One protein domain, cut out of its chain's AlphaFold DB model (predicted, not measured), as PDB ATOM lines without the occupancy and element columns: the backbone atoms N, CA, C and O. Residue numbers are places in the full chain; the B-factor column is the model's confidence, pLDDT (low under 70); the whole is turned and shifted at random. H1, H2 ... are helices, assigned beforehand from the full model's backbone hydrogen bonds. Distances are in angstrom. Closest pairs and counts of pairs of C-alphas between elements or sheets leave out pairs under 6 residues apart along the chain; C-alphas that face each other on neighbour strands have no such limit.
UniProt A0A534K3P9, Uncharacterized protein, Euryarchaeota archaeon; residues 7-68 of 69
ATOM      1  N   ALA A   7     -30.153  -7.112 -15.917       95.06
ATOM      2  CA  ALA A   7     -30.771  -5.943 -15.296       95.06
ATOM      3  C   ALA A   7     -31.974  -5.419 -16.100       95.06
ATOM      4  O   ALA A   7     -33.005  -5.082 -15.520       95.06
ATOM      5  N   ARG A   8     -31.885  -5.395 -17.439       95.56
ATOM      6  CA  ARG A   8     -32.994  -4.963 -18.302       95.56
ATOM      7  C   ARG A   8     -34.182  -5.923 -18.216       95.56
ATOM      8  O   ARG A   8     -35.317  -5.461 -18.113       95.56
ATOM      9  N   ILE A   9     -33.927  -7.231 -18.206       96.62
ATOM     10  CA  ILE A   9     -34.967  -8.259 -18.053       96.62
ATOM     11  C   ILE A   9     -35.659  -8.149 -16.693       96.62
ATOM     12  O   ILE A   9     -36.888  -8.153 -16.634       96.62
ATOM     13  N   LEU A  10     -34.896  -8.015 -15.604       97.06
ATOM     14  CA  LEU A  10     -35.457  -7.890 -14.258       97.06
ATOM     15  C   LEU A  10     -36.310  -6.623 -14.120       97.06
ATOM     16  O   LEU A  10     -37.425  -6.694 -13.607       97.06
ATOM     17  N   LYS A  11     -35.839  -5.482 -14.645       96.44
ATOM     18  CA  LYS A  11     -36.611  -4.227 -14.662       96.44
ATOM     19  C   LYS A  11     -37.919  -4.376 -15.433       96.44
ATOM     20  O   LYS A  11     -38.947  -3.899 -14.964       96.44
ATOM     21  N   GLU A  12     -37.900  -5.059 -16.576       96.50
ATOM     22  CA  GLU A  12     -39.112  -5.328 -17.355       96.50
ATOM     23  C   GLU A  12     -40.082  -6.250 -16.602       96.50
ATOM     24  O   GLU A  12     -41.268  -5.946 -16.491       96.50
ATOM     25  N   ALA A  13     -39.581  -7.331 -15.995       96.38
ATOM     26  CA  ALA A  13     -40.392  -8.253 -15.200       96.38
ATOM     27  C   ALA A  13     -41.052  -7.560 -13.993       96.38
ATOM     28  O   ALA A  13     -42.208  -7.835 -13.664       96.38
ATOM     29  N   LEU A  14     -40.342  -6.626 -13.352       95.56
ATOM     30  CA  LEU A  14     -40.823  -5.873 -12.191       95.56
ATOM     31  C   LEU A  14     -41.906  -4.835 -12.529       95.56
ATOM     32  O   LEU A  14     -42.603  -4.396 -11.613       95.56
ATOM     33  N   LYS A  15     -42.101  -4.471 -13.808       94.25
ATOM     34  CA  LYS A  15     -43.223  -3.611 -14.233       94.25
ATOM     35  C   LYS A  15     -44.575  -4.299 -14.069       94.25
ATOM     36  O   LYS A  15     -45.584  -3.621 -13.872       94.25
ATOM     37  N   ALA A  16     -44.613  -5.632 -14.146       87.62
ATOM     38  CA  ALA A  16     -45.836  -6.379 -13.897       87.62
ATOM     39  C   ALA A  16     -46.257  -6.195 -12.434       87.62
ATOM     40  O   ALA A  16     -45.508  -6.531 -11.507       87.62
ATOM     41  N   ARG A  17     -47.477  -5.690 -12.212       73.81
ATOM     42  CA  ARG A  17     -48.077  -5.588 -10.873       73.81
ATOM     43  C   ARG A  17     -48.215  -6.980 -10.239       73.81
ATOM     44  O   ARG A  17     -47.967  -8.003 -10.879       73.81
ATOM     45  N   HIS A  18     -48.618  -7.040  -8.971       76.06
ATOM     46  CA  HIS A  18     -48.847  -8.292  -8.228       76.06
ATOM     47  C   HIS A  18     -50.014  -9.150  -8.772       76.06
ATOM     48  O   HIS A  18     -50.416 -10.112  -8.133       76.06
ATOM     49  N   GLU A  19     -50.536  -8.829  -9.956       80.81
ATOM     50  CA  GLU A  19     -51.606  -9.552 -10.650       80.81
ATOM     51  C   GLU A  19     -51.164 -10.941 -11.139       80.81
ATOM     52  O   GLU A  19     -52.001 -11.792 -11.423       80.81
ATOM     53  N   GLN A  20     -49.851 -11.190 -11.232       88.56
ATOM     54  CA  GLN A  20     -49.299 -12.493 -11.604       88.56
ATOM     55  C   GLN A  20     -48.018 -12.841 -10.819       88.56
ATOM     56  O   GLN A  20     -47.303 -11.932 -10.359       88.56
ATOM     57  N   PRO A  21     -47.688 -14.147 -10.702       94.81
ATOM     58  CA  PRO A  21     -46.419 -14.608 -10.145       94.81
ATOM     59  C   PRO A  21     -45.213 -13.990 -10.859       94.81
ATOM     60  O   PRO A  21     -45.258 -13.706 -12.063       94.81
ATOM     61  N   PHE A  22     -44.122 -13.791 -10.118       96.00
ATOM     62  CA  PHE A  22     -42.911 -13.165 -10.651       96.00
ATOM     63  C   PHE A  22     -42.302 -13.986 -11.795       96.00
ATOM     64  O   PHE A  22     -41.904 -13.416 -12.804       96.00
ATOM     65  N   GLU A  23     -42.303 -15.312 -11.696       97.12
ATOM     66  CA  GLU A  23     -41.780 -16.217 -12.722       97.12
ATOM     67  C   GLU A  23     -42.494 -16.043 -14.065       97.12
ATOM     68  O   GLU A  23     -41.855 -15.987 -15.117       97.12
ATOM     69  N   THR A  24     -43.818 -15.875 -14.035       97.12
ATOM     70  CA  THR A  24     -44.616 -15.600 -15.235       97.12
ATOM     71  C   THR A  24     -44.253 -14.245 -15.841       97.12
ATOM     72  O   THR A  24     -44.131 -14.124 -17.062       97.12
ATOM     73  N   ALA A  25     -44.050 -13.221 -15.004       97.44
ATOM     74  CA  ALA A  25     -43.594 -11.907 -15.460       97.44
ATOM     75  C   ALA A  25     -42.189 -11.965 -16.065       97.44
ATOM     76  O   ALA A  25     -41.960 -11.395 -17.130       97.44
ATOM     77  N   LEU A  26     -41.287 -12.722 -15.444       97.62
ATOM     78  CA  LEU A  26     -39.928 -12.936 -15.915       97.62
ATOM     79  C   LEU A  26     -39.904 -13.648 -17.270       97.62
ATOM     80  O   LEU A  26     -39.254 -13.173 -18.196       97.62
ATOM     81  N   GLY A  27     -40.663 -14.735 -17.430       97.50
ATOM     82  CA  GLY A  27     -40.763 -15.445 -18.709       97.50
ATOM     83  C   GLY A  27     -41.303 -14.562 -19.840       97.50
ATOM     84  O   GLY A  27     -40.818 -14.636 -20.970       97.50
ATOM     85  N   ARG A  28     -42.269 -13.678 -19.543       96.88
ATOM     86  CA  ARG A  28     -42.760 -12.675 -20.507       96.88
ATOM     87  C   ARG A  28     -41.693 -11.637 -20.847       96.88
ATOM     88  O   ARG A  28     -41.511 -11.354 -22.025       96.88
ATOM     89  N   ALA A  29     -40.982 -11.114 -19.850       96.94
ATOM     90  CA  ALA A  29     -39.918 -10.133 -20.043       96.94
ATOM     91  C   ALA A  29     -38.770 -10.681 -20.902       96.94
ATOM     92  O   ALA A  29     -38.344 -10.021 -21.846       96.94
ATOM     93  N   VAL A  30     -38.323 -11.912 -20.627       97.56
ATOM     94  CA  VAL A  30     -37.292 -12.600 -21.420       97.56
ATOM     95  C   VAL A  30     -37.716 -12.689 -22.887       97.56
ATOM     96  O   VAL A  30     -36.988 -12.220 -23.756       97.56
ATOM     97  N   ARG A  31     -38.928 -13.191 -23.170       96.31
ATOM     98  CA  ARG A  31     -39.444 -13.295 -24.549       96.31
ATOM     99  C   ARG A  31     -39.616 -11.935 -25.219       96.31
ATOM    100  O   ARG A  31     -39.248 -11.776 -26.377       96.31
ATOM    101  N   HIS A  32     -40.166 -10.958 -24.500       96.38
ATOM    102  CA  HIS A  32     -40.387  -9.605 -25.014       96.38
ATOM    103  C   HIS A  32     -39.078  -8.931 -25.445       96.38
ATOM    104  O   HIS A  32     -39.056  -8.190 -26.423       96.38
ATOM    105  N   LEU A  33     -37.985  -9.217 -24.736       96.50
ATOM    106  CA  LEU A  33     -36.666  -8.654 -25.005       96.50
ATOM    107  C   LEU A  33     -35.799  -9.521 -25.933       96.50
ATOM    108  O   LEU A  33     -34.630  -9.199 -26.129       96.50
ATOM    109  N   GLY A  34     -36.356 -10.588 -26.515       96.12
ATOM    110  CA  GLY A  34     -35.653 -11.454 -27.465       96.12
ATOM    111  C   GLY A  34     -34.691 -12.460 -26.827       96.12
ATOM    112  O   GLY A  34     -33.824 -12.982 -27.522       96.12
ATOM    113  N   GLY A  35     -34.821 -12.720 -25.525       95.38
ATOM    114  CA  GLY A  35     -34.067 -13.763 -24.837       95.38
ATOM    115  C   GLY A  35     -34.704 -15.149 -24.949       95.38
ATOM    116  O   GLY A  35     -35.845 -15.302 -25.397       95.38
ATOM    117  N   ASP A  36     -33.968 -16.166 -24.507       96.31
ATOM    118  CA  ASP A  36     -34.367 -17.571 -24.610       96.31
ATOM    119  C   ASP A  36     -34.672 -18.237 -23.253       96.31
ATOM    120  O   ASP A  36     -34.614 -17.635 -22.176       96.31
ATOM    121  N   TYR A  37     -35.035 -19.520 -23.297       96.25
ATOM    122  CA  TYR A  37     -35.348 -20.279 -22.087       96.25
ATOM    123  C   TYR A  37     -34.127 -20.501 -21.180       96.25
ATOM    124  O   TYR A  37     -34.280 -20.546 -19.958       96.25
ATOM    125  N   ALA A  38     -32.918 -20.590 -21.741       96.88
ATOM    126  CA  ALA A  38     -31.699 -20.735 -20.952       96.88
ATOM    127  C   ALA A  38     -31.420 -19.463 -20.136       96.88
ATOM    128  O   ALA A  38     -31.105 -19.553 -18.948       96.88
ATOM    129  N   GLN A  39     -31.641 -18.282 -20.719       96.31
ATOM    130  CA  GLN A  39     -31.564 -17.011 -19.997       96.31
ATOM    131  C   GLN A  39     -32.610 -16.908 -18.889       96.31
ATOM    132  O   GLN A  39     -32.289 -16.456 -17.792       96.31
ATOM    133  N   TYR A  40     -33.845 -17.358 -19.138       98.00
ATOM    134  CA  TYR A  40     -34.854 -17.442 -18.082       98.00
ATOM    135  C   TYR A  40     -34.357 -18.284 -16.898       98.00
ATOM    136  O   TYR A  40     -34.441 -17.828 -15.756       98.00
ATOM    137  N   LEU A  41     -33.813 -19.480 -17.165       98.50
ATOM    138  CA  LEU A  41     -33.308 -20.382 -16.127       98.50
ATOM    139  C   LEU A  41     -32.141 -19.773 -15.343       98.50
ATOM    140  O   LEU A  41     -32.132 -19.856 -14.116       98.50
ATOM    141  N   ALA A  42     -31.197 -19.130 -16.031       98.00
ATOM    142  CA  ALA A  42     -30.066 -18.469 -15.390       98.00
ATOM    143  C   ALA A  42     -30.532 -17.357 -14.437       98.00
ATOM    144  O   ALA A  42     -30.141 -17.328 -13.270       98.00
ATOM    145  N   ILE A  43     -31.437 -16.489 -14.901       98.00
ATOM    146  CA  ILE A  43     -31.910 -15.348 -14.111       98.00
ATOM    147  C   ILE A  43     -32.758 -15.813 -12.924       98.00
ATOM    148  O   ILE A  43     -32.586 -15.310 -11.816       98.00
ATOM    149  N   ILE A  44     -33.669 -16.777 -13.109       98.19
ATOM    150  CA  ILE A  44     -34.508 -17.236 -11.991       98.19
ATOM    151  C   ILE A  44     -33.696 -17.992 -10.935       98.19
ATOM    152  O   ILE A  44     -34.020 -17.901  -9.750       98.19
ATOM    153  N   ALA A  45     -32.638 -18.707 -11.332       98.44
ATOM    154  CA  ALA A  45     -31.721 -19.345 -10.393       98.44
ATOM    155  C   ALA A  45     -30.996 -18.300  -9.533       98.44
ATOM    156  O   ALA A  45     -30.976 -18.431  -8.311       98.44
ATOM    157  N   GLU A  46     -30.491 -17.230 -10.149       97.94
ATOM    158  CA  GLU A  46     -29.820 -16.132  -9.447       97.94
ATOM    159  C   GLU A  46     -30.762 -15.397  -8.481       97.94
ATOM    160  O   GLU A  46     -30.412 -15.163  -7.325       97.94
ATOM    161  N   VAL A  47     -31.998 -15.105  -8.909       98.25
ATOM    162  CA  VAL A  47     -33.017 -14.478  -8.047       98.25
ATOM    163  C   VAL A  47     -33.353 -15.365  -6.847       98.25
ATOM    164  O   VAL A  47     -33.452 -14.870  -5.723       98.25
ATOM    165  N   ARG A  48     -33.521 -16.675  -7.063       98.38
ATOM    166  CA  ARG A  48     -33.807 -17.634  -5.983       98.38
ATOM    167  C   ARG A  48     -32.645 -17.746  -5.009       98.38
ATOM    168  O   ARG A  48     -32.879 -17.759  -3.804       98.38
ATOM    169  N   GLU A  49     -31.422 -17.797  -5.518       98.50
ATOM    170  CA  GLU A  49     -30.226 -17.866  -4.687       98.50
ATOM    171  C   GLU A  49     -30.056 -16.597  -3.851       98.50
ATOM    172  O   GLU A  49     -29.863 -16.677  -2.638       98.50
ATOM    173  N   TYR A  50     -30.242 -15.422  -4.458       98.06
ATOM    174  CA  TYR A  50     -30.228 -14.160  -3.724       98.06
ATOM    175  C   TYR A  50     -31.297 -14.145  -2.626       98.06
ATOM    176  O   TYR A  50     -30.994 -13.806  -1.480       98.06
ATOM    177  N   GLY A  51     -32.530 -14.545  -2.955       97.88
ATOM    178  CA  GLY A  51     -33.631 -14.634  -1.995       97.88
ATOM    179  C   GLY A  51     -33.321 -15.574  -0.831       97.88
ATOM    180  O   GLY A  51     -33.534 -15.211   0.324       97.88
ATOM    181  N   ARG A  52     -32.732 -16.741  -1.118       98.38
ATOM    182  CA  ARG A  52     -32.300 -17.720  -0.112       98.38
ATOM    183  C   ARG A  52     -31.230 -17.155   0.824       98.38
ATOM    184  O   ARG A  52     -31.335 -17.340   2.031       98.38
ATOM    185  N   VAL A  53     -30.213 -16.486   0.279       98.25
ATOM    186  CA  VAL A  53     -29.089 -15.932   1.055       98.25
ATOM    187  C   VAL A  53     -29.520 -14.737   1.912       98.25
ATOM    188  O   VAL A  53     -29.036 -14.591   3.030       98.25
ATOM    189  N   HIS A  54     -30.443 -13.908   1.418       97.19
ATOM    190  CA  HIS A  54     -30.810 -12.635   2.055       97.19
ATOM    191  C   HIS A  54     -32.184 -12.645   2.740       97.19
ATOM    192  O   HIS A  54     -32.623 -11.608   3.231       97.19
ATOM    193  N   GLY A  55     -32.889 -13.782   2.760       96.88
ATOM    194  CA  GLY A  55     -34.233 -13.880   3.339       96.88
ATOM    195  C   GLY A  55     -35.275 -13.018   2.614       96.88
ATOM    196  O   GLY A  55     -36.205 -12.519   3.242       96.88
ATOM    197  N   ALA A  56     -35.110 -12.813   1.304       96.25
ATOM    198  CA  ALA A  56     -35.977 -11.961   0.494       96.25
ATOM    199  C   ALA A  56     -36.929 -12.787  -0.381       96.25
ATOM    200  O   ALA A  56     -36.560 -13.835  -0.913       96.25
ATOM    201  N   ASP A  57     -38.146 -12.278  -0.596       96.06
ATOM    202  CA  ASP A  57     -39.024 -12.812  -1.638       96.06
ATOM    203  C   ASP A  57     -38.454 -12.546  -3.043       96.06
ATOM    204  O   ASP A  57     -37.569 -11.711  -3.238       96.06
ATOM    205  N   LEU A  58     -38.992 -13.240  -4.050       96.50
ATOM    206  CA  LEU A  58     -38.489 -13.160  -5.423       96.50
ATOM    207  C   LEU A  58     -38.515 -11.743  -6.005       96.50
ATOM    208  O   LEU A  58     -37.630 -11.396  -6.783       96.50
ATOM    209  N   ARG A  59     -39.502 -10.909  -5.655       95.88
ATOM    210  CA  ARG A  59     -39.606  -9.544  -6.197       95.88
ATOM    211  C   ARG A  59     -38.590  -8.619  -5.544       95.88
ATOM    212  O   ARG A  59     -37.989  -7.801  -6.236       95.88
ATOM    213  N   ASN A  60     -38.381  -8.754  -4.240       96.44
ATOM    214  CA  ASN A  60     -37.374  -7.993  -3.512       96.44
ATOM    215  C   ASN A  60     -35.953  -8.424  -3.901       96.44
ATOM    216  O   ASN A  60     -35.113  -7.564  -4.162       96.44
ATOM    217  N   ALA A  61     -35.713  -9.727  -4.067       97.88
ATOM    218  CA  ALA A  61     -34.464 -10.255  -4.611       97.88
ATOM    219  C   ALA A  61     -34.200  -9.749  -6.039       97.88
ATOM    220  O   ALA A  61     -33.126  -9.231  -6.333       97.88
ATOM    221  N   ALA A  62     -35.205  -9.819  -6.918       97.19
ATOM    222  CA  ALA A  62     -35.109  -9.303  -8.280       97.19
ATOM    223  C   ALA A  62     -34.845  -7.793  -8.328       97.19
ATOM    224  O   ALA A  62     -34.088  -7.347  -9.186       97.19
ATOM    225  N   ARG A  63     -35.443  -7.006  -7.423       96.69
ATOM    226  CA  ARG A  63     -35.195  -5.561  -7.330       96.69
ATOM    227  C   ARG A  63     -33.748  -5.277  -6.936       96.69
ATOM    228  O   ARG A  63     -33.090  -4.514  -7.629       96.69
ATOM    229  N   ALA A  64     -33.233  -5.964  -5.916       96.75
ATOM    230  CA  ALA A  64     -31.837  -5.827  -5.512       96.75
ATOM    231  C   ALA A  64     -30.861  -6.193  -6.647       96.75
ATOM    232  O   ALA A  64     -29.924  -5.449  -6.917       96.75
ATOM    233  N   LEU A  65     -31.111  -7.295  -7.363       96.31
ATOM    234  CA  LEU A  65     -30.287  -7.730  -8.500       96.31
ATOM    235  C   LEU A  65     -30.403  -6.818  -9.735       96.31
ATOM    236  O   LEU A  65     -29.478  -6.754 -10.545       96.31
ATOM    237  N   ALA A  66     -31.532  -6.130  -9.914       95.31
ATOM    238  CA  ALA A  66     -31.741  -5.189 -11.015       95.31
ATOM    239  C   ALA A  66     -30.961  -3.875 -10.843       95.31
ATOM    240  O   ALA A  66     -30.701  -3.189 -11.840       95.31
ATOM    241  N   ASP A  67     -30.628  -3.534  -9.597       92.75
ATOM    242  CA  ASP A  67     -29.867  -2.342  -9.223       92.75
ATOM    243  C   ASP A  67     -28.355  -2.618  -9.123       92.75
ATOM    244  O   ASP A  67     -27.562  -1.682  -9.017       92.75
ATOM    245  N   GLN A  68     -27.942  -3.887  -9.206       87.69
ATOM    246  CA  GLN A  68     -26.535  -4.262  -9.329       87.69
ATOM    247  C   GLN A  68     -26.007  -3.978 -10.748       87.69
ATOM    248  O   GLN A  68     -26.743  -4.201 -11.718       87.69
TER     249      GLN A  68
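AT A GLANCE: This is residues 7 to 68 of the 69 residues of an uncharacterized protein of Euryarchaeota archaeon (UniProt A0A534K3P9). Look first for one long helix, H3, which makes the longest edge of a small helical body: H2 packs on its first part and H4 crosses its last part, and H1 packs on both H2 and H4, so that the four helices touch in a ring. H2 and H3 form a helical hairpin, in which the chain folds back after H2. The printed part has 62 residues with four named helices, in the order H1, H2, H3, H4, and no named strand; its class is all helix. The whole is compact, with a radius of gyration of the C-alphas of 10.5 A, and rounded, spanning 30 by 25 by 18 A.

HOW THE PARTS SIT: Begin at H1, residues 7 to 15, which touches H2, residues 22 to 32; their closest C-alphas, those of Ala 13 and Leu 26, are 4.8 A apart. These two helices run opposite ways at a steep tilt of 60 degrees. Go on to H3, residues 37 to 54, which touches H2 with residues 37 to 44 alone; the closest C-alphas are those of Gly 27 and Tyr 40, 6.3 A apart. H2 and H3 are a hairpin and run opposite ways at a shallow tilt of 34.6 degrees, only just short of steep. With residues 47 to 54 alone H3 touches H4, residues 58 to 66, and the closest C-alphas there, Gly 51 and Ala 61, are 5.2 A apart. H3 and H4 stand about perpendicular, at 77 degrees. H4 also touches H1, opposite ways at a steep tilt of 40 degrees, with the closest C-alphas, Ala 7 and Ala 66, 4.5 A apart. H2 and H4 are close but not clearly touching: their closest C-alphas, Phe 22 and Arg 59, are 6.6 A apart. H1 and H3 are near each other, with 7 pairs of C-alphas within 10 A. The helix packing is mostly crossed, with one of the four touching pairs at a shallow tilt. In H1, H2, H3 and H4 every O i to N i+4 pair is within hydrogen-bond range.

IN THESE COORDINATES: Find C-alpha 7 at (-30.771, -5.943, -15.296); from there H1 runs 12.7 A to C-alpha 15. H2 runs 15.0 A from Phe 22 to His 32. Find C-alpha 37 at (-35.348, -20.279, -22.087), where H3 begins; it runs 25.7 A to His 54. H4 runs 11.8 A from Leu 58 to C-alpha 66 at (-31.741, -5.189, -11.015).

THE WHOLE: The two C-alphas farthest apart are those of Gly 34 and Gly 55, at 30.9 A. The first and last printed C-alphas, Ala 7 and Gln 68, are 7.5 A apart. The links from H2 to H3 and from H3 to H4 are tight, and the link from H1 to H2 is short. The printed part has no cut; its mean pLDDT is 95.4, and no printed residue is under 70.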